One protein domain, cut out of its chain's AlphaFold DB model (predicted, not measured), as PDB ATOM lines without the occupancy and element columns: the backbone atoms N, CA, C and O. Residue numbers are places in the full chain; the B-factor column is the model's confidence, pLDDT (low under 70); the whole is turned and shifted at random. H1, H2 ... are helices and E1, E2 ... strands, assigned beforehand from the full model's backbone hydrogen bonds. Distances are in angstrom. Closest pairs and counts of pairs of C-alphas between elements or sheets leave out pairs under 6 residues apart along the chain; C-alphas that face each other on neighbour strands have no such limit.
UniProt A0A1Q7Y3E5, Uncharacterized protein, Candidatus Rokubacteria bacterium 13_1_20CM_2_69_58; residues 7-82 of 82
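This is residues 7 to 82 of the 82 residues of an uncharacterized protein of Candidatus Rokubacteria bacterium 13_1_20CM_2_69_58 (UniProt A0A1Q7Y3E5). A small five-stranded sheet, curled like part of a barrel, has one short helix, H1, crossing over it. A loop with the tiny strand E1 lies at one end of the domain, and the long unnamed stretch 43 to 59 winds past the other end of the sheet. The printed part has 76 residues, in the order E1 E2 E3 H1 E4 E5 E6; the sheet runs E3 E2 E6 E4 E5, all antiparallel. The class is mixed, with 31 residues, under half, in named elements. The whole is compact, with a radius of gyration of the C-alphas of 11.1 A and spans of 30 by 25 by 23 A.

Find C-alpha 15 at (-126.900, -29.021, -42.200), where E1 runs to residue 17, 7.1 A. Next come E2, residues 21 to 24, 9.8 A, and E3, residues 31 to 33, 6.6 A. H1, residues 34 to 42, is 12.1 A long. Then read E4, residues 60 to 63, 10.2 A; E5, residues 69 to 72, 10.4 A; and E6, residues 78 to 81, 9.6 A, ending at C-alpha 81 (-121.968, -45.780, -35.739).

E1 pairs with no named strand, but its residues 15 to 16 pair antiparallel with residues 7 to 8. In the hairpin E2 and E3, look for N 22 and O 32, 2.7 A apart. E2 and E6 have N 81 and O 23 at 2.8 A; E6 and E4 have N 78 and O 62 at 2.8 A. In the hairpin E4 and E5, N 61 and O 71 are 2.8 A apart. H1 is on the sheet at a height of 8.3 A, only just over E4 with 3 C-alphas, across the strands at 87 degrees to E4 on the local plane. Its closest C-alphas to E5 are Trp 40 and Phe 70, 7.3 A apart. Every O i to N i+4 pair in H1 is within hydrogen-bond range.

The C-alphas farthest apart, Ala 17 and Cys 50, are 31.1 A apart. The printed part has no cut; the link from H1 to E4 is long, 17 residues. No printed residue is under 70 in pLDDT.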
ATOM      1  N   ALA A   7    -129.063 -33.985 -42.560       90.62
ATOM      2  CA  ALA A   7    -129.115 -34.016 -41.103       90.62
ATOM      3  C   ALA A   7    -128.393 -32.790 -40.522       90.62
ATOM      4  O   ALA A   7    -127.473 -32.251 -41.144       90.62
ATOM      5  N   THR A   8    -128.827 -32.336 -39.347       92.69
ATOM      6  CA  THR A   8    -128.167 -31.249 -38.612       92.69
ATOM      7  C   THR A   8    -127.128 -31.851 -37.677       92.69
ATOM      8  O   THR A   8    -127.450 -32.737 -36.890       92.69
ATOM      9  N   CYS A   9    -125.883 -31.390 -37.777       93.75
ATOM     10  CA  CYS A   9    -124.818 -31.804 -36.875       93.75
ATOM     11  C   CYS A   9    -125.059 -31.233 -35.474       93.75
ATOM     12  O   CYS A   9    -125.095 -30.017 -35.323       93.75
ATOM     13  N   VAL A  10    -125.133 -32.072 -34.441       92.56
ATOM     14  CA  VAL A  10    -125.324 -31.596 -33.059       92.56
ATOM     15  C   VAL A  10    -124.105 -30.850 -32.501       92.56
ATOM     16  O   VAL A  10    -124.218 -30.145 -31.507       92.56
ATOM     17  N   PHE A  11    -122.927 -30.979 -33.126       93.56
ATOM     18  CA  PHE A  11    -121.706 -30.311 -32.662       93.56
ATOM     19  C   PHE A  11    -121.542 -28.896 -33.213       93.56
ATOM     20  O   PHE A  11    -121.175 -27.994 -32.461       93.56
ATOM     21  N   CYS A  12    -121.808 -28.698 -34.506       93.62
ATOM     22  CA  CYS A  12    -121.593 -27.420 -35.191       93.62
ATOM     23  C   CYS A  12    -122.864 -26.790 -35.769       93.62
ATOM     24  O   CYS A  12    -122.771 -25.782 -36.460       93.62
ATOM     25  N   ASP A  13    -124.033 -27.398 -35.553       93.31
ATOM     26  CA  ASP A  13    -125.348 -26.927 -36.010       93.31
ATOM     27  C   ASP A  13    -125.490 -26.779 -37.546       93.31
ATOM     28  O   ASP A  13    -126.521 -26.343 -38.061       93.31
ATOM     29  N   HIS A  14    -124.492 -27.218 -38.323       93.38
ATOM     30  CA  HIS A  14    -124.531 -27.208 -39.784       93.38
ATOM     31  C   HIS A  14    -125.415 -28.328 -40.345       93.38
ATOM     32  O   HIS A  14    -125.378 -29.472 -39.881       93.38
ATOM     33  N   ARG A  15    -126.151 -28.024 -41.421       93.50
ATOM     34  CA  ARG A  15    -126.900 -29.021 -42.200       93.50
ATOM     35  C   ARG A  15    -126.006 -29.648 -43.264       93.50
ATOM     36  O   ARG A  15    -125.600 -28.972 -44.205       93.50
ATOM     37  N   VAL A  16    -125.776 -30.950 -43.152       92.38
ATOM     38  CA  VAL A  16    -124.943 -31.742 -44.071       92.38
ATOM     39  C   VAL A  16    -125.745 -32.890 -44.675       92.38
ATOM     40  O   VAL A  16    -126.862 -33.158 -44.228       92.38
ATOM     41  N   ALA A  17    -125.218 -33.567 -45.698       91.25
ATOM     42  CA  ALA A  17    -125.900 -34.729 -46.251       91.25
ATOM     43  C   ALA A  17    -125.972 -35.866 -45.214       91.25
ATOM     44  O   ALA A  17    -125.008 -36.135 -44.505       91.25
ATOM     45  N   SER A  18    -127.092 -36.588 -45.153       87.06
ATOM     46  CA  SER A  18    -127.314 -37.688 -44.198       87.06
ATOM     47  C   SER A  18    -126.343 -38.866 -44.360       87.06
ATOM     48  O   SER A  18    -126.282 -39.711 -43.476       87.06
ATOM     49  N   LYS A  19    -125.613 -38.937 -45.481       87.81
ATOM     50  CA  LYS A  19    -124.534 -39.911 -45.734       87.81
ATOM     51  C   LYS A  19    -123.169 -39.463 -45.185       87.81
ATOM     52  O   LYS A  19    -122.227 -40.244 -45.175       87.81
ATOM     53  N   GLU A  20    -123.055 -38.198 -44.779       91.44
ATOM     54  CA  GLU A  20    -121.836 -37.553 -44.269       91.44
ATOM     55  C   GLU A  20    -121.946 -37.275 -42.763       91.44
ATOM     56  O   GLU A  20    -121.332 -36.340 -42.240       91.44
ATOM     57  N   VAL A  21    -122.749 -38.074 -42.056       92.44
ATOM     58  CA  VAL A  21    -122.887 -38.012 -40.600       92.44
ATOM     59  C   VAL A  21    -122.603 -39.366 -39.971       92.44
ATOM     60  O   VAL A  21    -122.994 -40.400 -40.499       92.44
ATOM     61  N   LEU A  22    -121.961 -39.334 -38.813       91.75
ATOM     62  CA  LEU A  22    -121.964 -40.402 -37.828       91.75
ATOM     63  C   LEU A  22    -123.248 -40.284 -37.009       91.75
ATOM     64  O   LEU A  22    -123.645 -39.179 -36.626       91.75
ATOM     65  N   ARG A  23    -123.901 -41.410 -36.732       91.25
ATOM     66  CA  ARG A  23    -125.116 -41.462 -35.914       91.25
ATOM     67  C   ARG A  23    -124.812 -42.085 -34.571       91.25
ATOM     68  O   ARG A  23    -123.963 -42.962 -34.473       91.25
ATOM     69  N   ALA A  24    -125.516 -41.672 -33.531       89.50
ATOM     70  CA  ALA A  24    -125.478 -42.429 -32.290       89.50
ATOM     71  C   ALA A  24    -126.290 -43.721 -32.448       89.50
ATOM     72  O   ALA A  24    -127.408 -43.700 -32.961       89.50
ATOM     73  N   ARG A  25    -125.740 -44.846 -31.985       86.69
ATOM     74  CA  ARG A  25    -126.378 -46.166 -32.088       86.69
ATOM     75  C   ARG A  25    -127.748 -46.197 -31.413       86.69
ATOM     76  O   ARG A  25    -128.711 -46.689 -31.992       86.69
ATOM     77  N   ASP A  26    -127.810 -45.658 -30.201       85.56
ATOM     78  CA  ASP A  26    -128.981 -45.756 -29.327       85.56
ATOM     79  C   ASP A  26    -129.836 -44.472 -29.327       85.56
ATOM     80  O   ASP A  26    -130.885 -44.426 -28.690       85.56
ATOM     81  N   TRP A  27    -129.424 -43.431 -30.068       83.94
ATOM     82  CA  TRP A  27    -130.085 -42.120 -30.083       83.94
ATOM     83  C   TRP A  27    -130.456 -41.711 -31.510       83.94
ATOM     84  O   TRP A  27    -129.600 -41.345 -32.316       83.94
ATOM     85  N   LYS A  28    -131.757 -41.753 -31.820       74.31
ATOM     86  CA  LYS A  28    -132.279 -41.596 -33.191       74.31
ATOM     87  C   LYS A  28    -132.067 -40.207 -33.805       74.31
ATOM     88  O   LYS A  28    -131.981 -40.109 -35.028       74.31
ATOM     89  N   ASP A  29    -131.914 -39.175 -32.978       81.81
ATOM     90  CA  ASP A  29    -131.823 -37.772 -33.412       81.81
ATOM     91  C   ASP A  29    -130.428 -37.157 -33.235       81.81
ATOM     92  O   ASP A  29    -130.246 -35.948 -33.374       81.81
ATOM     93  N   VAL A  30    -129.416 -37.984 -32.960       88.69
ATOM     94  CA  VAL A  30    -128.031 -37.524 -32.838       88.69
ATOM     95  C   VAL A  30    -127.283 -37.845 -34.122       88.69
ATOM     96  O   VAL A  30    -126.976 -38.999 -34.425       88.69
ATOM     97  N   ALA A  31    -126.981 -36.788 -34.870       92.75
ATOM     98  CA  ALA A  31    -126.154 -36.832 -36.063       92.75
ATOM     99  C   ALA A  31    -124.958 -35.900 -35.884       92.75
ATOM    100  O   ALA A  31    -125.107 -34.754 -35.460       92.75
ATOM    101  N   ILE A  32    -123.765 -36.374 -36.220       93.94
ATOM    102  CA  ILE A  32    -122.524 -35.607 -36.125       93.94
ATOM    103  C   ILE A  32    -121.839 -35.667 -37.472       93.94
ATOM    104  O   ILE A  32    -121.575 -36.749 -37.981       93.94
ATOM    105  N   CYS A  33    -121.558 -34.519 -38.081       95.12
ATOM    106  CA  CYS A  33    -120.932 -34.512 -39.394       95.12
ATOM    107  C   CYS A  33    -119.515 -35.096 -39.348       95.12
ATOM    108  O   CYS A  33    -118.777 -34.924 -38.372       95.12
ATOM    109  N   VAL A  34    -119.121 -35.742 -40.445       93.88
ATOM    110  CA  VAL A  34    -117.766 -36.286 -40.616       93.88
ATOM    111  C   VAL A  34    -116.709 -35.191 -40.445       93.88
ATOM    112  O   VAL A  34    -115.680 -35.441 -39.836       93.88
ATOM    113  N   GLY A  35    -116.991 -33.948 -40.851       94.81
ATOM    114  CA  GLY A  35    -116.069 -32.824 -40.653       94.81
ATOM    115  C   GLY A  35    -115.726 -32.545 -39.182       94.81
ATOM    116  O   GLY A  35    -114.565 -32.299 -38.862       94.81
ATOM    117  N   CYS A  36    -116.702 -32.631 -38.268       95.06
ATOM    118  CA  CYS A  36    -116.439 -32.513 -36.830       95.06
ATOM    119  C   CYS A  36    -115.570 -33.670 -36.330       95.06
ATOM    120  O   CYS A  36    -114.632 -33.442 -35.567       95.06
ATOM    121  N   TYR A  37    -115.866 -34.891 -36.778       93.50
ATOM    122  CA  TYR A  37    -115.101 -36.082 -36.419       93.50
ATOM    123  C   TYR A  37    -113.649 -35.991 -36.896       93.50
ATOM    124  O   TYR A  37    -112.733 -36.090 -36.087       93.50
ATOM    125  N   GLU A  38    -113.423 -35.685 -38.171       94.06
ATOM    126  CA  GLU A  38    -112.078 -35.535 -38.726       94.06
ATOM    127  C   GLU A  38    -111.300 -34.385 -38.078       94.06
ATOM    128  O   GLU A  38    -110.088 -34.473 -37.893       94.06
ATOM    129  N   SER A  39    -111.975 -33.284 -37.727       94.62
ATOM    130  CA  SER A  39    -111.334 -32.183 -37.003       94.62
ATOM    131  C   SER A  39    -110.827 -32.638 -35.635       94.62
ATOM    132  O   SER A  39    -109.725 -32.266 -35.239       94.62
ATOM    133  N   TRP A  40    -111.606 -33.452 -34.923       94.19
ATOM    134  CA  TRP A  40    -111.184 -34.055 -33.662       94.19
ATOM    135  C   TRP A  40    -110.070 -35.092 -33.860       94.19
ATOM    136  O   TRP A  40    -109.130 -35.140 -33.061       94.19
ATOM    137  N   GLU A  41    -110.112 -35.866 -34.947       92.75
ATOM    138  CA  GLU A  41    -109.030 -36.790 -35.283       92.75
ATOM    139  C   GLU A  41    -107.705 -36.059 -35.507       92.75
ATOM    140  O   GLU A  41    -106.693 -36.415 -34.901       92.75
ATOM    141  N   ARG A  42    -107.724 -34.977 -36.294       94.31
ATOM    142  CA  ARG A  42    -106.557 -34.113 -36.530       94.31
ATOM    143  C   ARG A  42    -106.069 -33.408 -35.262       94.31
ATOM    144  O   ARG A  42    -104.879 -33.142 -35.141       94.31
ATOM    145  N   ALA A  43    -106.958 -33.144 -34.302       93.25
ATOM    146  CA  ALA A  43    -106.613 -32.569 -33.000       93.25
ATOM    147  C   ALA A  43    -105.986 -33.584 -32.015       93.25
ATOM    148  O   ALA A  43    -105.698 -33.234 -30.869       93.25
ATOM    149  N   GLY A  44    -105.770 -34.835 -32.437       93.25
ATOM    150  CA  GLY A  44    -105.067 -35.851 -31.652       93.25
ATOM    151  C   GLY A  44    -105.973 -36.829 -30.907       93.25
ATOM    152  O   GLY A  44    -105.503 -37.501 -29.991       93.25
ATOM    153  N   ARG A  45    -107.260 -36.920 -31.279       93.75
ATOM    154  CA  ARG A  45    -108.193 -37.958 -30.796       93.75
ATOM    155  C   ARG A  45    -108.306 -38.043 -29.268       93.75
ATOM    156  O   ARG A  45    -108.467 -39.126 -28.712       93.75
ATOM    157  N   LYS A  46    -108.204 -36.912 -28.563       94.19
ATOM    158  CA  LYS A  46    -108.302 -36.890 -27.095       94.19
ATOM    159  C   LYS A  46    -109.745 -37.068 -26.644       94.19
ATOM    160  O   LYS A  46    -110.636 -36.363 -27.115       94.19
ATOM    161  N   CYS A  47    -109.964 -37.981 -25.711       93.75
ATOM    162  CA  CYS A  47    -111.248 -38.161 -25.063       93.75
ATOM    163  C   CYS A  47    -111.578 -36.942 -24.208       93.75
ATOM    164  O   CYS A  47    -110.820 -36.582 -23.311       93.75
ATOM    165  N   GLY A  48    -112.728 -36.322 -24.458       91.50
ATOM    166  CA  GLY A  48    -113.164 -35.165 -23.678       91.50
ATOM    167  C   GLY A  48    -113.540 -35.478 -22.225       91.50
ATOM    168  O   GLY A  48    -113.645 -34.550 -21.430       91.50
ATOM    169  N   ALA A  49    -113.727 -36.757 -21.878       91.50
ATOM    170  CA  ALA A  49    -114.053 -37.196 -20.522       91.50
ATOM    171  C   ALA A  49    -112.805 -37.519 -19.682       91.50
ATOM    172  O   ALA A  49    -112.675 -37.016 -18.572       91.50
ATOM    173  N   CYS A  50    -111.879 -38.338 -20.200       93.00
ATOM    174  CA  CYS A  50    -110.697 -38.791 -19.448       93.00
ATOM    175  C   CYS A  50    -109.368 -38.166 -19.910       93.00
ATOM    176  O   CYS A  50    -108.350 -38.337 -19.249       93.00
ATOM    177  N   GLY A  51    -109.346 -37.459 -21.044       91.75
ATOM    178  CA  GLY A  51    -108.149 -36.816 -21.602       91.75
ATOM    179  C   GLY A  51    -107.204 -37.741 -22.381       91.75
ATOM    180  O   GLY A  51    -106.338 -37.244 -23.106       91.75
ATOM    181  N   THR A  52    -107.377 -39.061 -22.285       93.75
ATOM    182  CA  THR A  52    -106.557 -40.060 -22.992       93.75
ATOM    183  C   THR A  52    -106.916 -40.144 -24.474       93.75
ATOM    184  O   THR A  52    -108.033 -39.827 -24.883       93.75
ATOM    185  N   VAL A  53    -105.967 -40.586 -25.297       94.44
ATOM    186  CA  VAL A  53    -106.182 -40.828 -26.728       94.44
ATOM    187  C   VAL A  53    -107.174 -41.980 -26.939       94.44
ATOM    188  O   VAL A  53    -107.098 -43.020 -26.286       94.44
ATOM    189  N   VAL A  54    -108.119 -41.794 -27.859       93.12
ATOM    190  CA  VAL A  54    -109.066 -42.825 -28.299       93.12
ATOM    191  C   VAL A  54    -108.469 -43.585 -29.474       93.12
ATOM    192  O   VAL A  54    -108.197 -42.991 -30.523       93.12
ATOM    193  N   HIS A  55    -108.307 -44.897 -29.336       87.88
ATOM    194  CA  HIS A  55    -107.794 -45.775 -30.386       87.88
ATOM    195  C   HIS A  55    -108.952 -46.406 -31.164       87.88
ATOM    196  O   HIS A  55    -110.007 -46.669 -30.613       87.88
ATOM    197  N   GLY A  56    -108.795 -46.571 -32.480       82.12
ATOM    198  CA  GLY A  56    -109.819 -47.180 -33.336       82.12
ATOM    199  C   GLY A  56    -111.148 -46.397 -33.459       82.12
ATOM    200  O   GLY A  56    -111.485 -45.551 -32.639       82.12
ATOM    201  N   PRO A  57    -111.921 -46.600 -34.536       73.62
ATOM    202  CA  PRO A  57    -113.222 -45.946 -34.708       73.62
ATOM    203  C   PRO A  57    -114.341 -46.597 -33.874       73.62
ATOM    204  O   PRO A  57    -115.338 -45.950 -33.573       73.62
ATOM    205  N   GLN A  58    -114.185 -47.869 -33.490       76.88
ATOM    206  CA  GLN A  58    -115.215 -48.645 -32.778       76.88
ATOM    207  C   GLN A  58    -115.368 -48.228 -31.307       76.88
ATOM    208  O   GLN A  58    -116.400 -48.472 -30.686       76.88
ATOM    209  N   GLU A  59    -114.343 -47.569 -30.771       82.94
ATOM    210  CA  GLU A  59    -114.305 -47.071 -29.400       82.94
ATOM    211  C   GLU A  59    -114.776 -45.616 -29.306       82.94
ATOM    212  O   GLU A  59    -114.690 -45.026 -28.238       82.94
ATOM    213  N   VAL A  60    -115.267 -45.004 -30.391       91.56
ATOM    214  CA  VAL A  60    -115.631 -43.580 -30.397       91.56
ATOM    215  C   VAL A  60    -117.072 -43.368 -29.934       91.56
ATOM    216  O   VAL A  60    -118.027 -43.984 -30.413       91.56
ATOM    217  N   SER A  61    -117.238 -42.412 -29.033       93.69
ATOM    218  CA  SER A  61    -118.515 -41.863 -28.610       93.69
ATOM    219  C   SER A  61    -118.540 -40.347 -28.716       93.69
ATOM    220  O   SER A  61    -117.505 -39.695 -28.869       93.69
ATOM    221  N   ALA A  62    -119.742 -39.791 -28.631       93.19
ATOM    222  CA  ALA A  62    -119.983 -38.363 -28.555       93.19
ATOM    223  C   ALA A  62    -120.567 -37.957 -27.205       93.19
ATOM    224  O   ALA A  62    -121.459 -38.608 -26.665       93.19
ATOM    225  N   PHE A  63    -120.106 -36.822 -26.708       92.19
ATOM    226  CA  PHE A  63    -120.592 -36.150 -25.517       92.19
ATOM    227  C   PHE A  63    -121.217 -34.835 -25.968       92.19
ATOM    228  O   PHE A  63    -120.555 -34.057 -26.649       92.19
ATOM    229  N   ASP A  64    -122.483 -34.597 -25.629       84.75
ATOM    230  CA  ASP A  64    -123.170 -33.332 -25.937       84.75
ATOM    231  C   ASP A  64    -122.991 -32.299 -24.811       84.75
ATOM    232  O   ASP A  64    -122.808 -31.109 -25.067       84.75
ATOM    233  N   LYS A  65    -122.968 -32.757 -23.549       80.62
ATOM    234  CA  LYS A  65    -122.884 -31.912 -22.347       80.62
ATOM    235  C   LYS A  65    -121.793 -32.398 -21.385       80.62
ATOM    236  O   LYS A  65    -121.578 -33.603 -21.290       80.62
ATOM    237  N   PRO A  66    -121.125 -31.488 -20.645       80.75
ATOM    238  CA  PRO A  66    -121.272 -30.026 -20.689       80.75
ATOM    239  C   PRO A  66    -120.623 -29.375 -21.922       80.75
ATOM    240  O   PRO A  66    -120.859 -28.200 -22.185       80.75
ATOM    241  N   ARG A  67    -119.806 -30.115 -22.679       84.88
ATOM    242  CA  ARG A  67    -119.177 -29.655 -23.920       84.88
ATOM    243  C   ARG A  67    -119.306 -30.725 -24.996       84.88
ATOM    244  O   ARG A  67    -119.102 -31.902 -24.715       84.88
ATOM    245  N   ARG A  68    -119.570 -30.271 -26.220       91.19
ATOM    246  CA  ARG A  68    -119.613 -31.084 -27.437       91.19
ATOM    247  C   ARG A  68    -118.213 -31.597 -27.766       91.19
ATOM    248  O   ARG A  68    -117.335 -30.807 -28.107       91.19
ATOM    249  N   THR A  69    -117.982 -32.894 -27.619       93.31
ATOM    250  CA  THR A  69    -116.676 -33.519 -27.877       93.31
ATOM    251  C   THR A  69    -116.822 -35.011 -28.128       93.31
ATOM    252  O   THR A  69    -117.824 -35.617 -27.764       93.31
ATOM    253  N   PHE A  70    -115.806 -35.623 -28.725       94.62
ATOM    254  CA  PHE A  70    -115.718 -37.073 -28.836       94.62
ATOM    255  C   PHE A  70    -114.911 -37.669 -27.679       94.62
ATOM    256  O   PHE A  70    -114.186 -36.962 -26.964       94.62
ATOM    257  N   GLY A  71    -115.022 -38.980 -27.501       94.31
ATOM    258  CA  GLY A  71    -114.216 -39.725 -26.547       94.31
ATOM    259  C   GLY A  71    -114.441 -41.223 -26.627       94.31
ATOM    260  O   GLY A  71    -114.924 -41.716 -27.641       94.31
ATOM    261  N   HIS A  72    -114.055 -41.945 -25.576       93.50
ATOM    262  CA  HIS A  72    -114.237 -43.394 -25.520       93.50
ATOM    263  C   HIS A  72    -115.706 -43.757 -25.309       93.50
ATOM    264  O   HIS A  72    -116.420 -43.104 -24.542       93.50
ATOM    265  N   ALA A  73    -116.160 -44.838 -25.932       88.69
ATOM    266  CA  ALA A  73    -117.474 -45.418 -25.689       88.69
ATOM    267  C   ALA A  73    -117.671 -45.800 -24.219       88.69
ATOM    268  O   ALA A  73    -118.744 -45.563 -23.671       88.69
ATOM    269  N   ASP A  74    -116.619 -46.279 -23.562       88.75
ATOM    270  CA  ASP A  74    -116.673 -46.714 -22.165       88.75
ATOM    271  C   ASP A  74    -116.603 -45.549 -21.163       88.75
ATOM    272  O   ASP A  74    -116.844 -45.733 -19.975       88.75
ATOM    273  N   CYS A  75    -116.355 -44.319 -21.632       90.81
ATOM    274  CA  CYS A  75    -116.412 -43.110 -20.803       90.81
ATOM    275  C   CYS A  75    -117.833 -42.523 -20.671       90.81
ATOM    276  O   CYS A  75    -117.985 -41.409 -20.172       90.81
ATOM    277  N   GLY A  76    -118.871 -43.244 -21.114       86.25
ATOM    278  CA  GLY A  76    -120.275 -42.858 -20.918       86.25
ATOM    279  C   GLY A  76    -120.853 -41.928 -21.989       86.25
ATOM    280  O   GLY A  76    -121.894 -41.314 -21.768       86.25
ATOM    281  N   GLY A  77    -120.189 -41.804 -23.140       87.88
ATOM    282  CA  GLY A  77    -120.710 -41.052 -24.282       87.88
ATOM    283  C   GLY A  77    -121.699 -41.860 -25.130       87.88
ATOM    284  O   GLY A  77    -121.829 -43.077 -25.011       87.88
ATOM    285  N   MET A  78    -122.364 -41.184 -26.062       90.50
ATOM    286  CA  MET A  78    -123.243 -41.803 -27.054       90.50
ATOM    287  C   MET A  78    -122.398 -42.527 -28.103       90.50
ATOM    288  O   MET A  78    -121.698 -41.880 -28.884       90.50
ATOM    289  N   ARG A  79    -122.439 -43.864 -28.124       90.50
ATOM    290  CA  ARG A  79    -121.643 -44.670 -29.063       90.50
ATOM    291  C   ARG A  79    -122.001 -44.321 -30.506       90.50
ATOM    292  O   ARG A  79    -123.172 -44.392 -30.881       90.50
ATOM    293  N   LEU A  80    -120.996 -43.965 -31.302       89.06
ATOM    294  CA  LEU A  80    -121.194 -43.599 -32.698       89.06
ATOM    295  C   LEU A  80    -121.099 -44.821 -33.611       89.06
ATOM    296  O   LEU A  80    -120.289 -45.721 -33.406       89.06
ATOM    297  N   VAL A  81    -121.943 -44.828 -34.633       85.50
ATOM    298  CA  VAL A  81    -121.968 -45.780 -35.739       85.50
ATOM    299  C   VAL A  81    -122.010 -45.002 -37.049       85.50
ATOM    300  O   VAL A  81    -122.467 -43.855 -37.098       85.50
ATOM    301  N   ARG A  82    -121.483 -45.617 -38.103       71.75
ATOM    302  CA  ARG A  82    -121.477 -45.043 -39.446       71.75
ATOM    303  C   ARG A  82    -122.731 -45.431 -40.213       71.75
ATOM    304  O   ARG A  82    -123.215 -46.561 -39.988       71.75
TER     305      ARG A  82